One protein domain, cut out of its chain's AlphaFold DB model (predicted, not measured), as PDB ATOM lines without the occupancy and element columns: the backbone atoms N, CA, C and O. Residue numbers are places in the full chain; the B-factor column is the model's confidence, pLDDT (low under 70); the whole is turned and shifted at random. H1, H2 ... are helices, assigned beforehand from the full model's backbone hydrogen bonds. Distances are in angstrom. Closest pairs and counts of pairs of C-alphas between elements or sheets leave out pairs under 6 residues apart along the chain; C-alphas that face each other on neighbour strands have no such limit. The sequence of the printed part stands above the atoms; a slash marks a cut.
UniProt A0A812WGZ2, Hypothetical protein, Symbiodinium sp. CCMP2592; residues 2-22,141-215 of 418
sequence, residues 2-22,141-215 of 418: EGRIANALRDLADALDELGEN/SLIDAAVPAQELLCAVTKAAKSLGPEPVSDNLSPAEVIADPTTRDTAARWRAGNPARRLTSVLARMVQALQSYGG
ATOM      1  N   GLU A   2     179.203 280.446 176.857       47.12
ATOM      2  CA  GLU A   2     179.777 279.150 177.277       47.12
ATOM      3  C   GLU A   2     179.623 278.029 176.232       47.12
ATOM      4  O   GLU A   2     180.564 277.284 175.976       47.12
ATOM      5  N   GLY A   3     178.490 277.983 175.518       59.41
ATOM      6  CA  GLY A   3     178.279 277.016 174.435       59.41
ATOM      7  C   GLY A   3     179.286 277.104 173.277       59.41
ATOM      8  O   GLY A   3     179.528 276.103 172.620       59.41
ATOM      9  N   ARG A   4     179.920 278.263 173.026       59.75
ATOM     10  CA  ARG A   4     180.934 278.383 171.959       59.75
ATOM     11  C   ARG A   4     182.256 277.732 172.350       59.75
ATOM     12  O   ARG A   4     182.878 277.106 171.503       59.75
ATOM     13  N   ILE A   5     182.651 277.855 173.618       65.12
ATOM     14  CA  ILE A   5     183.864 277.217 174.147       65.12
ATOM     15  C   ILE A   5     183.643 275.706 174.245       65.12
ATOM     16  O   ILE A   5     184.482 274.943 173.782       65.12
ATOM     17  N   ALA A   6     182.482 275.271 174.746       60.00
ATOM     18  CA  ALA A   6     182.132 273.852 174.801       60.00
ATOM     19  C   ALA A   6     182.113 273.200 173.405       60.00
ATOM     20  O   ALA A   6     182.639 272.103 173.235       60.00
ATOM     21  N   ASN A   7     181.577 273.893 172.393       64.75
ATOM     22  CA  ASN A   7     181.601 273.401 171.015       64.75
ATOM     23  C   ASN A   7     183.024 273.381 170.435       64.75
ATOM     24  O   ASN A   7     183.381 272.412 169.785       64.75
ATOM     25  N   ALA A   8     183.855 274.395 170.709       63.28
ATOM     26  CA  ALA A   8     185.244 274.412 170.245       63.28
ATOM     27  C   ALA A   8     186.092 273.291 170.874       63.28
ATOM     28  O   ALA A   8     186.925 272.705 170.190       63.28
ATOM     29  N   LEU A   9     185.866 272.968 172.152       66.50
ATOM     30  CA  LEU A   9     186.530 271.846 172.825       66.50
ATOM     31  C   LEU A   9     186.061 270.490 172.285       66.50
ATOM     32  O   LEU A   9     186.865 269.570 172.184       66.50
ATOM     33  N   ARG A  10     184.783 270.373 171.910       73.50
ATOM     34  CA  ARG A  10     184.244 269.165 171.274       73.50
ATOM     35  C   ARG A  10     184.809 268.968 169.866       73.50
ATOM     36  O   ARG A  10     185.305 267.890 169.577       73.50
ATOM     37  N   ASP A  11     184.842 270.029 169.062       68.75
ATOM     38  CA  ASP A  11     185.475 270.020 167.736       68.75
ATOM     39  C   ASP A  11     186.977 269.666 167.829       68.75
ATOM     40  O   ASP A  11     187.514 269.003 166.945       68.75
ATOM     41  N   LEU A  12     187.666 270.100 168.896       72.44
ATOM     42  CA  LEU A  12     189.070 269.757 169.149       72.44
ATOM     43  C   LEU A  12     189.248 268.277 169.505       72.44
ATOM     44  O   LEU A  12     190.187 267.654 169.016       72.44
ATOM     45  N   ALA A  13     188.361 267.720 170.332       71.12
ATOM     46  CA  ALA A  13     188.381 266.301 170.671       71.12
ATOM     47  C   ALA A  13     188.146 265.427 169.428       71.12
ATOM     48  O   ALA A  13     188.938 264.524 169.177       71.12
ATOM     49  N   ASP A  14     187.147 265.763 168.605       74.81
ATOM     50  CA  ASP A  14     186.845 265.037 167.364       74.81
ATOM     51  C   ASP A  14     188.020 265.109 166.361       74.81
ATOM     52  O   ASP A  14     188.353 264.125 165.702       74.81
ATOM     53  N   ALA A  15     188.702 266.260 166.267       69.06
ATOM     54  CA  ALA A  15     189.861 266.424 165.385       69.06
ATOM     55  C   ALA A  15     191.117 265.670 165.867       69.06
ATOM     56  O   ALA A  15     191.936 265.261 165.043       69.06
ATOM     57  N   LEU A  16     191.293 265.507 167.184       73.06
ATOM     58  CA  LEU A  16     192.381 264.703 167.747       73.06
ATOM     59  C   LEU A  16     192.142 263.202 167.543       73.06
ATOM     60  O   LEU A  16     193.099 262.483 167.262       73.06
ATOM     61  N   ASP A  17     190.888 262.753 167.617       74.50
ATOM     62  CA  ASP A  17     190.505 261.358 167.365       74.50
ATOM     63  C   ASP A  17     190.759 260.971 165.892       74.50
ATOM     64  O   ASP A  17     191.418 259.973 165.599       74.50
ATOM     65  N   GLU A  18     190.384 261.851 164.949       73.25
ATOM     66  CA  GLU A  18     190.657 261.675 163.509       73.25
ATOM     67  C   GLU A  18     192.172 261.632 163.201       73.25
ATOM     68  O   GLU A  18     192.613 260.973 162.257       73.25
ATOM     69  N   LEU A  19     193.008 262.317 163.990       70.56
ATOM     70  CA  LEU A  19     194.468 262.281 163.847       70.56
ATOM     71  C   LEU A  19     195.100 261.008 164.411       70.56
ATOM     72  O   LEU A  19     196.062 260.512 163.822       70.56
ATOM     73  N   GLY A  20     194.560 260.478 165.510       70.31
ATOM     74  CA  GLY A  20     194.962 259.176 166.043       70.31
ATOM     75  C   GLY A  20     194.751 258.074 165.006       70.31
ATOM     76  O   GLY A  20     195.691 257.352 164.671       70.31
ATOM     77  N   GLU A  21     193.563 258.042 164.398       74.00
ATOM     78  CA  GLU A  21     193.199 257.030 163.399       74.00
ATOM     79  C   GLU A  21     194.050 257.125 162.117       74.00
ATOM     80  O   GLU A  21     194.433 256.115 161.519       74.00
ATOM     81  N   ASN A  22     194.384 258.342 161.674       67.31
ATOM     82  CA  ASN A  22     195.220 258.530 160.486       67.31
ATOM     83  C   ASN A  22     196.690 258.173 160.732       67.31
ATOM     84  O   ASN A  22     197.351 257.686 159.814       67.31
ATOM     85  N   SER A 141     187.482 290.865 189.280       56.72
ATOM     86  CA  SER A 141     187.081 289.578 188.683       56.72
ATOM     87  C   SER A 141     187.498 289.430 187.214       56.72
ATOM     88  O   SER A 141     187.727 288.317 186.746       56.72
ATOM     89  N   LEU A 142     187.651 290.547 186.494       58.19
ATOM     90  CA  LEU A 142     188.222 290.554 185.144       58.19
ATOM     91  C   LEU A 142     189.739 290.336 185.182       58.19
ATOM     92  O   LEU A 142     190.268 289.650 184.316       58.19
ATOM     93  N   ILE A 143     190.423 290.872 186.200       61.19
ATOM     94  CA  ILE A 143     191.861 290.658 186.416       61.19
ATOM     95  C   ILE A 143     192.132 289.190 186.785       61.19
ATOM     96  O   ILE A 143     192.990 288.565 186.164       61.19
ATOM     97  N   ASP A 144     191.346 288.608 187.697       60.62
ATOM     98  CA  ASP A 144     191.489 287.199 188.096       60.62
ATOM     99  C   ASP A 144     191.202 286.226 186.941       60.62
ATOM    100  O   ASP A 144     191.825 285.168 186.848       60.62
ATOM    101  N   ALA A 145     190.302 286.582 186.018       61.16
ATOM    102  CA  ALA A 145     189.987 285.761 184.851       61.16
ATOM    103  C   ALA A 145     190.907 286.021 183.635       61.16
ATOM    104  O   ALA A 145     190.955 285.201 182.715       61.16
ATOM    105  N   ALA A 146     191.667 287.121 183.627       67.56
ATOM    106  CA  ALA A 146     192.644 287.429 182.580       67.56
ATOM    107  C   ALA A 146     193.912 286.564 182.687       67.56
ATOM    108  O   ALA A 146     194.477 286.177 181.662       67.56
ATOM    109  N   VAL A 147     194.329 286.207 183.907       70.12
ATOM    110  CA  VAL A 147     195.490 285.334 184.162       70.12
ATOM    111  C   VAL A 147     195.345 283.949 183.504       70.12
ATOM    112  O   VAL A 147     196.211 283.595 182.699       70.12
ATOM    113  N   PRO A 148     194.258 283.178 183.729       77.62
ATOM    114  CA  PRO A 148     194.089 281.878 183.078       77.62
ATOM    115  C   PRO A 148     193.880 282.002 181.563       77.62
ATOM    116  O   PRO A 148     194.296 281.125 180.808       77.62
ATOM    117  N   ALA A 149     193.279 283.097 181.080       75.31
ATOM    118  CA  ALA A 149     193.117 283.326 179.645       75.31
ATOM    119  C   ALA A 149     194.471 283.508 178.933       75.31
ATOM    120  O   ALA A 149     194.660 282.984 177.834       75.31
ATOM    121  N   GLN A 150     195.424 284.196 179.569       79.94
ATOM    122  CA  GLN A 150     196.768 284.391 179.026       79.94
ATOM    123  C   GLN A 150     197.580 283.088 179.011       79.94
ATOM    124  O   GLN A 150     198.282 282.805 178.037       79.94
ATOM    125  N   GLU A 151     197.454 282.263 180.051       82.56
ATOM    126  CA  GLU A 151     198.089 280.943 180.105       82.56
ATOM    127  C   GLU A 151     197.559 280.021 178.996       82.56
ATOM    128  O   GLU A 151     198.340 279.383 178.284       82.56
ATOM    129  N   LEU A 152     196.241 280.033 178.764       86.06
ATOM    130  CA  LEU A 152     195.615 279.288 177.670       86.06
ATOM    131  C   LEU A 152     196.064 279.784 176.291       86.06
ATOM    132  O   LEU A 152     196.336 278.966 175.414       86.06
ATOM    133  N   LEU A 153     196.200 281.099 176.087       87.00
ATOM    134  CA  LEU A 153     196.764 281.641 174.844       87.00
ATOM    135  C   LEU A 153     198.209 281.168 174.625       87.00
ATOM    136  O   LEU A 153     198.581 280.812 173.503       87.00
ATOM    137  N   CYS A 154     199.015 281.093 175.686       86.44
ATOM    138  CA  CYS A 154     200.371 280.567 175.578       86.44
ATOM    139  C   CYS A 154     200.394 279.062 175.258       86.44
ATOM    140  O   CYS A 154     201.172 278.606 174.419       86.44
ATOM    141  N   ALA A 155     199.497 278.279 175.860       88.25
ATOM    142  CA  ALA A 155     199.349 276.862 175.541       88.25
ATOM    143  C   ALA A 155     198.929 276.646 174.076       88.25
ATOM    144  O   ALA A 155     199.499 275.794 173.395       88.25
ATOM    145  N   VAL A 156     198.000 277.457 173.559       90.94
ATOM    146  CA  VAL A 156     197.539 277.392 172.162       90.94
ATOM    147  C   VAL A 156     198.653 277.751 171.180       90.94
ATOM    148  O   VAL A 156     198.846 277.048 170.189       90.94
ATOM    149  N   THR A 157     199.439 278.794 171.457       89.69
ATOM    150  CA  THR A 157     200.594 279.145 170.608       89.69
ATOM    151  C   THR A 157     201.701 278.088 170.664       89.69
ATOM    152  O   THR A 157     202.336 277.808 169.647       89.69
ATOM    153  N   LYS A 158     201.912 277.435 171.813       88.44
ATOM    154  CA  LYS A 158     202.837 276.299 171.938       88.44
ATOM    155  C   LYS A 158     202.340 275.071 171.169       88.44
ATOM    156  O   LYS A 158     203.132 274.438 170.475       88.44
ATOM    157  N   ALA A 159     201.043 274.775 171.241       88.69
ATOM    158  CA  ALA A 159     200.417 273.712 170.463       88.69
ATOM    159  C   ALA A 159     200.565 273.978 168.958       88.69
ATOM    160  O   ALA A 159     201.027 273.105 168.232       88.69
ATOM    161  N   ALA A 160     200.313 275.210 168.503       90.31
ATOM    162  CA  ALA A 160     200.523 275.613 167.113       90.31
ATOM    163  C   ALA A 160     201.956 275.351 166.617       90.31
ATOM    164  O   ALA A 160     202.140 274.867 165.505       90.31
ATOM    165  N   LYS A 161     202.970 275.611 167.454       89.81
ATOM    166  CA  LYS A 161     204.377 275.309 167.134       89.81
ATOM    167  C   LYS A 161     204.664 273.803 167.058       89.81
ATOM    168  O   LYS A 161     205.513 273.393 166.276       89.81
ATOM    169  N   SER A 162     203.964 272.981 167.844       90.12
ATOM    170  CA  SER A 162     204.144 271.519 167.836       90.12
ATOM    171  C   SER A 162     203.557 270.808 166.613       90.12
ATOM    172  O   SER A 162     203.983 269.695 166.327       90.12
ATOM    173  N   LEU A 163     202.645 271.445 165.863       85.50
ATOM    174  CA  LEU A 163     202.129 270.892 164.600       85.50
ATOM    175  C   LEU A 163     203.197 270.810 163.489       85.50
ATOM    176  O   LEU A 163     202.962 270.175 162.467       85.50
ATOM    177  N   GLY A 164     204.369 271.414 163.694       85.94
ATOM    178  CA  GLY A 164     205.478 271.378 162.746       85.94
ATOM    179  C   GLY A 164     205.396 272.458 161.659       85.94
ATOM    180  O   GLY A 164     204.453 273.250 161.620       85.94
ATOM    181  N   PRO A 165     206.416 272.528 160.786       87.00
ATOM    182  CA  PRO A 165     206.535 273.557 159.753       87.00
ATOM    183  C   PRO A 165     205.729 273.244 158.478       87.00
ATOM    184  O   PRO A 165     205.947 273.891 157.458       87.00
ATOM    185  N   GLU A 166     204.842 272.244 158.494       88.38
ATOM    186  CA  GLU A 166     204.053 271.883 157.312       88.38
ATOM    187  C   GLU A 166     203.150 273.064 156.904       88.38
ATOM    188  O   GLU A 166     202.376 273.558 157.730       88.38
ATOM    189  N   PRO A 167     203.238 273.551 155.653       87.56
ATOM    190  CA  PRO A 167     202.483 274.718 155.225       87.56
ATOM    191  C   PRO A 167     200.993 274.384 155.123       87.56
ATOM    192  O   PRO A 167     200.575 273.510 154.364       87.56
ATOM    193  N   VAL A 168     200.173 275.120 155.870       88.56
ATOM    194  CA  VAL A 168     198.721 274.896 155.931       88.56
ATOM    195  C   VAL A 168     197.972 275.707 154.871       88.56
ATOM    196  O   VAL A 168     196.961 275.251 154.326       88.56
ATOM    197  N   SER A 169     198.455 276.915 154.577       86.19
ATOM    198  CA  SER A 169     197.901 277.816 153.560       86.19
ATOM    199  C   SER A 169     198.958 278.807 153.095       86.19
ATOM    200  O   SER A 169     199.670 279.334 153.940       86.19
ATOM    201  N   ASP A 170     199.035 279.095 151.794       83.50
ATOM    202  CA  ASP A 170     199.893 280.149 151.222       83.50
ATOM    203  C   ASP A 170     201.358 280.113 151.707       83.50
ATOM    204  O   ASP A 170     201.991 281.145 151.901       83.50
ATOM    205  N   ASN A 171     201.899 278.902 151.907       87.69
ATOM    206  CA  ASN A 171     203.232 278.631 152.468       87.69
ATOM    207  C   ASN A 171     203.455 279.100 153.919       87.69
ATOM    208  O   ASN A 171     204.590 279.114 154.381       87.69
ATOM    209  N   LEU A 172     202.388 279.438 154.643       90.06
ATOM    210  CA  LEU A 172     202.434 279.795 156.056       90.06
ATOM    211  C   LEU A 172     202.286 278.553 156.932       90.06
ATOM    212  O   LEU A 172     201.419 277.695 156.716       90.06
ATOM    213  N   SER A 173     203.119 278.495 157.961       93.19
ATOM    214  CA  SER A 173     203.028 277.494 159.017       93.19
ATOM    215  C   SER A 173     201.813 277.750 159.931       93.19
ATOM    216  O   SER A 173     201.339 278.887 160.040       93.19
ATOM    217  N   PRO A 174     201.311 276.731 160.658       91.75
ATOM    218  CA  PRO A 174     200.214 276.895 161.616       91.75
ATOM    219  C   PRO A 174     200.471 278.010 162.640       91.75
ATOM    220  O   PRO A 174     199.557 278.744 163.020       91.75
ATOM    221  N   ALA A 175     201.724 278.147 163.081       92.19
ATOM    222  CA  ALA A 175     202.129 279.155 164.051       92.19
ATOM    223  C   ALA A 175     202.052 280.578 163.478       92.19
ATOM    224  O   ALA A 175     201.604 281.482 164.181       92.19
ATOM    225  N   GLU A 176     202.431 280.777 162.215       92.12
ATOM    226  CA  GLU A 176     202.350 282.076 161.533       92.12
ATOM    227  C   GLU A 176     200.901 282.477 161.250       92.12
ATOM    228  O   GLU A 176     200.520 283.617 161.515       92.12
ATOM    229  N   VAL A 177     200.068 281.521 160.818       94.56
ATOM    230  CA  VAL A 177     198.623 281.734 160.611       94.56
ATOM    231  C   VAL A 177     197.931 282.138 161.912       94.56
ATOM    232  O   VAL A 177     197.019 282.961 161.917       94.56
ATOM    233  N   ILE A 178     198.341 281.555 163.041       94.00
ATOM    234  CA  ILE A 178     197.785 281.928 164.341       94.00
ATOM    235  C   ILE A 178     198.396 283.235 164.839       94.00
ATOM    236  O   ILE A 178     197.702 283.951 165.545       94.00
ATOM    237  N   ALA A 179     199.631 283.597 164.496       91.06
ATOM    238  CA  ALA A 179     200.243 284.847 164.946       91.06
ATOM    239  C   ALA A 179     199.576 286.087 164.326       91.06
ATOM    240  O   ALA A 179     199.259 287.030 165.054       91.06
ATOM    241  N   ASP A 180     199.305 286.072 163.019       93.12
ATOM    242  CA  ASP A 180     198.723 287.213 162.307       93.12
ATOM    243  C   ASP A 180     197.186 287.273 162.476       93.12
ATOM    244  O   ASP A 180     196.482 286.301 162.193       93.12
ATOM    245  N   PRO A 181     196.618 288.401 162.952       92.00
ATOM    246  CA  PRO A 181     195.176 288.523 163.173       92.00
ATOM    247  C   PRO A 181     194.347 288.362 161.893       92.00
ATOM    248  O   PRO A 181     193.233 287.843 161.951       92.00
ATOM    249  N   THR A 182     194.864 288.783 160.735       92.81
ATOM    250  CA  THR A 182     194.088 288.769 159.487       92.81
ATOM    251  C   THR A 182     193.945 287.357 158.918       92.81
ATOM    252  O   THR A 182     192.850 286.943 158.526       92.81
ATOM    253  N   THR A 183     195.027 286.580 158.939       93.75
ATOM    254  CA  THR A 183     195.036 285.171 158.526       93.75
ATOM    255  C   THR A 183     194.345 284.276 159.551       93.75
ATOM    256  O   THR A 183     193.641 283.341 159.172       93.75
ATOM    257  N   ARG A 184     194.410 284.606 160.844       94.50
ATOM    258  CA  ARG A 184     193.637 283.917 161.888       94.50
ATOM    259  C   ARG A 184     192.128 284.008 161.653       94.50
ATOM    260  O   ARG A 184     191.418 283.013 161.811       94.50
ATOM    261  N   ASP A 185     191.628 285.171 161.238       93.19
ATOM    262  CA  ASP A 185     190.201 285.374 160.971       93.19
ATOM    263  C   ASP A 185     189.688 284.560 159.782       93.19
ATOM    264  O   ASP A 185     188.554 284.060 159.802       93.19
ATOM    265  N   THR A 186     190.516 284.390 158.751       94.94
ATOM    266  CA  THR A 186     190.189 283.525 157.614       94.94
ATOM    267  C   THR A 186     190.326 282.051 157.992       94.94
ATOM    268  O   THR A 186     189.440 281.259 157.654       94.94
ATOM    269  N   ALA A 187     191.350 281.693 158.773       94.06
ATOM    270  CA  ALA A 187     191.585 280.341 159.266       94.06
ATOM    271  C   ALA A 187     190.442 279.826 160.146       94.06
ATOM    272  O   ALA A 187     189.982 278.698 159.966       94.06
ATOM    273  N   ALA A 188     189.891 280.668 161.024       94.50
ATOM    274  CA  ALA A 188     188.751 280.317 161.872       94.50
ATOM    275  C   ALA A 188     187.503 279.890 161.069       94.50
ATOM    276  O   ALA A 188     186.643 279.161 161.578       94.50
ATOM    277  N   ARG A 189     187.385 280.313 159.802       94.94
ATOM    278  CA  ARG A 189     186.258 279.976 158.915       94.94
ATOM    279  C   ARG A 189     186.466 278.692 158.118       94.94
ATOM    280  O   ARG A 189     185.518 278.242 157.473       94.94
ATOM    281  N   TRP A 190     187.654 278.092 158.145       94.06
ATOM    282  CA  TRP A 190     187.887 276.827 157.458       94.06
ATOM    283  C   TRP A 190     187.016 275.724 158.074       94.06
ATOM    284  O   TRP A 190     186.905 275.594 159.291       94.06
ATOM    285  N   ARG A 191     186.340 274.961 157.210       89.62
ATOM    286  CA  ARG A 191     185.483 273.824 157.601       89.62
ATOM    287  C   ARG A 191     186.005 272.481 157.097       89.62
ATOM    288  O   ARG A 191     185.566 271.449 157.579       89.62
ATOM    289  N   ALA A 192     186.905 272.502 156.119       85.44
ATOM    290  CA  ALA A 192     187.441 271.324 155.451       85.44
ATOM    291  C   ALA A 192     188.899 271.569 155.036       85.44
ATOM    292  O   ALA A 192     189.320 272.717 154.868       85.44
ATOM    293  N   GLY A 193     189.660 270.487 154.869       88.38
ATOM    294  CA  GLY A 193     191.073 270.513 154.491       88.38
ATOM    295  C   GLY A 193     191.863 269.348 155.087       88.38
ATOM    296  O   GLY A 193     191.279 268.504 155.770       88.38
ATOM    297  N   ASN A 194     193.178 269.353 154.827       87.12
ATOM    298  CA  ASN A 194     194.188 268.518 155.496       87.12
ATOM    299  C   ASN A 194     193.998 268.618 157.033       87.12
ATOM    300  O   ASN A 194     193.636 269.703 157.510       87.12
ATOM    301  N   PRO A 195     194.180 267.538 157.819       88.31
ATOM    302  CA  PRO A 195     194.056 267.575 159.280       88.31
ATOM    303  C   PRO A 195     194.792 268.750 159.948       88.31
ATOM    304  O   PRO A 195     194.209 269.413 160.808       88.31
ATOM    305  N   ALA A 196     195.997 269.111 159.487       88.19
ATOM    306  CA  ALA A 196     196.726 270.278 160.001       88.19
ATOM    307  C   ALA A 196     195.936 271.593 159.827       88.19
ATOM    308  O   ALA A 196     195.901 272.451 160.715       88.19
ATOM    309  N   ARG A 197     195.207 271.728 158.713       92.81
ATOM    310  CA  ARG A 197     194.317 272.863 158.421       92.81
ATOM    311  C   ARG A 197     193.095 272.901 159.328       92.81
ATOM    312  O   ARG A 197     192.696 273.979 159.769       92.81
ATOM    313  N   ARG A 198     192.510 271.739 159.630       92.38
ATOM    314  CA  ARG A 198     191.368 271.639 160.551       92.38
ATOM    315  C   ARG A 198     191.785 272.018 161.966       92.38
ATOM    316  O   ARG A 198     191.150 272.892 162.552       92.38
ATOM    317  N   LEU A 199     192.894 271.477 162.466       93.56
ATOM    318  CA  LEU A 199     193.426 271.851 163.778       93.56
ATOM    319  C   LEU A 199     193.743 273.346 163.872       93.56
ATOM    320  O   LEU A 199     193.316 274.005 164.819       93.56
ATOM    321  N   THR A 200     194.408 273.909 162.860       94.50
ATOM    322  CA  THR A 200     194.715 275.350 162.818       94.50
ATOM    323  C   THR A 200     193.436 276.195 162.878       94.50
ATOM    324  O   THR A 200     193.398 277.203 163.580       94.50
ATOM    325  N   SER A 201     192.349 275.757 162.229       95.12
ATOM    326  CA  SER A 201     191.047 276.440 162.300       95.12
ATOM    327  C   SER A 201     190.431 276.425 163.704       95.12
ATOM    328  O   SER A 201     189.851 277.423 164.137       95.12
ATOM    329  N   VAL A 202     190.587 275.320 164.440       95.44
ATOM    330  CA  VAL A 202     190.084 275.176 165.813       95.44
ATOM    331  C   VAL A 202     190.899 276.047 166.765       95.44
ATOM    332  O   VAL A 202     190.319 276.812 167.538       95.44
ATOM    333  N   LEU A 203     192.230 276.016 166.653       93.69
ATOM    334  CA  LEU A 203     193.116 276.885 167.428       93.69
ATOM    335  C   LEU A 203     192.811 278.366 167.156       93.69
ATOM    336  O   LEU A 203     192.677 279.143 168.099       93.69
ATOM    337  N   ALA A 204     192.591 278.757 165.896       94.31
ATOM    338  CA  ALA A 204     192.206 280.120 165.538       94.31
ATOM    339  C   ALA A 204     190.884 280.561 166.203       94.31
ATOM    340  O   ALA A 204     190.814 281.660 166.758       94.31
ATOM    341  N   ARG A 205     189.855 279.698 166.230       93.69
ATOM    342  CA  ARG A 205     188.585 279.971 166.940       93.69
ATOM    343  C   ARG A 205     188.777 280.086 168.449       93.69
ATOM    344  O   ARG A 205     188.146 280.936 169.076       93.69
ATOM    345  N   MET A 206     189.635 279.248 169.033       92.19
ATOM    346  CA  MET A 206     189.941 279.289 170.463       92.19
ATOM    347  C   MET A 206     190.628 280.604 170.836       92.19
ATOM    348  O   MET A 206     190.213 281.259 171.790       92.19
ATOM    349  N   VAL A 207     191.599 281.051 170.034       93.12
ATOM    350  CA  VAL A 207     192.251 282.352 170.225       93.12
ATOM    351  C   VAL A 207     191.247 283.501 170.091       93.12
ATOM    352  O   VAL A 207     191.221 284.370 170.956       93.12
ATOM    353  N   GLN A 208     190.369 283.495 169.080       92.31
ATOM    354  CA  GLN A 208     189.317 284.517 168.937       92.31
ATOM    355  C   GLN A 208     188.360 284.550 170.138       92.31
ATOM    356  O   GLN A 208     187.983 285.625 170.610       92.31
ATOM    357  N   ALA A 209     187.970 283.380 170.651       89.44
ATOM    358  CA  ALA A 209     187.112 283.280 171.826       89.44
ATOM    359  C   ALA A 209     187.807 283.844 173.077       89.44
ATOM    360  O   ALA A 209     187.199 284.631 173.804       89.44
ATOM    361  N   LEU A 210     189.085 283.518 173.288       86.75
ATOM    362  CA  LEU A 210     189.879 284.022 174.413       86.75
ATOM    363  C   LEU A 210     190.113 285.537 174.323       86.75
ATOM    364  O   LEU A 210     189.944 286.248 175.312       86.75
ATOM    365  N   GLN A 211     190.400 286.059 173.128       86.50
ATOM    366  CA  GLN A 211     190.549 287.499 172.897       86.50
ATOM    367  C   GLN A 211     189.250 288.269 173.162       86.50
ATOM    368  O   GLN A 211     189.288 289.375 173.701       86.50
ATOM    369  N   SER A 212     188.092 287.674 172.848       84.12
ATOM    370  CA  SER A 212     186.790 288.276 173.165       84.12
ATOM    371  C   SER A 212     186.499 288.351 174.669       84.12
ATOM    372  O   SER A 212     185.701 289.184 175.086       84.12
ATOM    373  N   TYR A 213     187.150 287.498 175.469       73.81
ATOM    374  CA  TYR A 213     186.942 287.400 176.912       73.81
ATOM    375  C   TYR A 213     187.901 288.293 177.707       73.81
ATOM    376  O   TYR A 213     187.488 288.942 178.661       73.81
ATOM    377  N   GLY A 214     189.174 288.355 177.304       65.00
ATOM    378  CA  GLY A 214     190.192 289.079 178.065       65.00
ATOM    379  C   GLY A 214     190.281 290.579 177.777       65.00
ATOM    380  O   GLY A 214     190.896 291.298 178.554       65.00
ATOM    381  N   GLY A 215     189.785 291.069 176.633       56.25
ATOM    382  CA  GLY A 215     190.179 292.403 176.143       56.25
ATOM    383  C   GLY A 215     191.701 292.549 175.935       56.25
ATOM    384  O   GLY A 215     192.188 293.639 175.646       56.25
TER     385      GLY A 215
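Overview. This is residues 2 to 22 and 141 to 215 of the 418 residues of the protein "Hypothetical protein" of Symbiodinium sp. CCMP2592 (UniProt A0A812WGZ2). Three long helices, H2, H5 and H1, run lengthwise at shallow tilts, with H5 in the middle; H1 and H2 pack on different sides of H5 and do not meet. Two short helices, H3 and H4, form a corner that packs on H5, and H3 also packs on H2. The 96 printed residues include five named helices, H1 to H5 in chain order, and no named strand: the class is all helix. The whole is compact, with a radius of gyration of the C-alphas of 13.3 A, and elongated, spanning 42 by 26 by 22 A.

Along the chain. H2, the longest helix, covers residues 141 to 162 over 32.4 A, from C-alpha 141 at (187.081, 289.578, 188.683). H5 covers residues 195 to 214 over 28.8 A, ending with C-alpha 214 at (190.192, 289.079, 178.065). H1 covers residues 2 to 22 over 30.8 A, from C-alpha 2 at (179.777, 279.150, 177.277). H3 is residues 174 to 179 and H4 residues 181 to 187.

Arrangement. H2 touches H5, the hub, opposite ways at a shallow tilt of 17 degrees; their closest C-alphas, Ala 146 and Gly 214, are 5.4 A apart. H1 touches H5 opposite ways at 21 degrees, a shallow tilt, closest at the C-alphas of Leu 12 and Val 202, 6.4 A. H1 and H2 are apart. H2 and H3 form a helical hairpin, touching through residues 157 to 161 of H2 alone, with the C-alphas of Ala 160 and Ala 175 closest at 4.9 A. H3 touches residues 196 to 204 of H5 alone, closest at the C-alphas of Pro 174 and Thr 200, 5.8 A. H4 touches residues 200 to 204 of H5 alone at a steep tilt of 47 degrees, with the C-alphas of Ala 187 and Ser 201 closest at 5.0 A. H3 and H4 touch only at the corner. Every O i to N i+4 pair is within hydrogen-bond range in H1, H3, H4 and H5; in H2, 15 of 18 are.

Size, cuts and confidence. Residues 23 to 140 are not printed; C-alphas 22 and 141, across this cut, are also the farthest apart, 42.7 A. The link from H2 to H3 is long. Mean pLDDT of the printed part is 82.2; residues 2 to 9, 11, 15, 22, 141 to 146 and 214 to 215 are under 70.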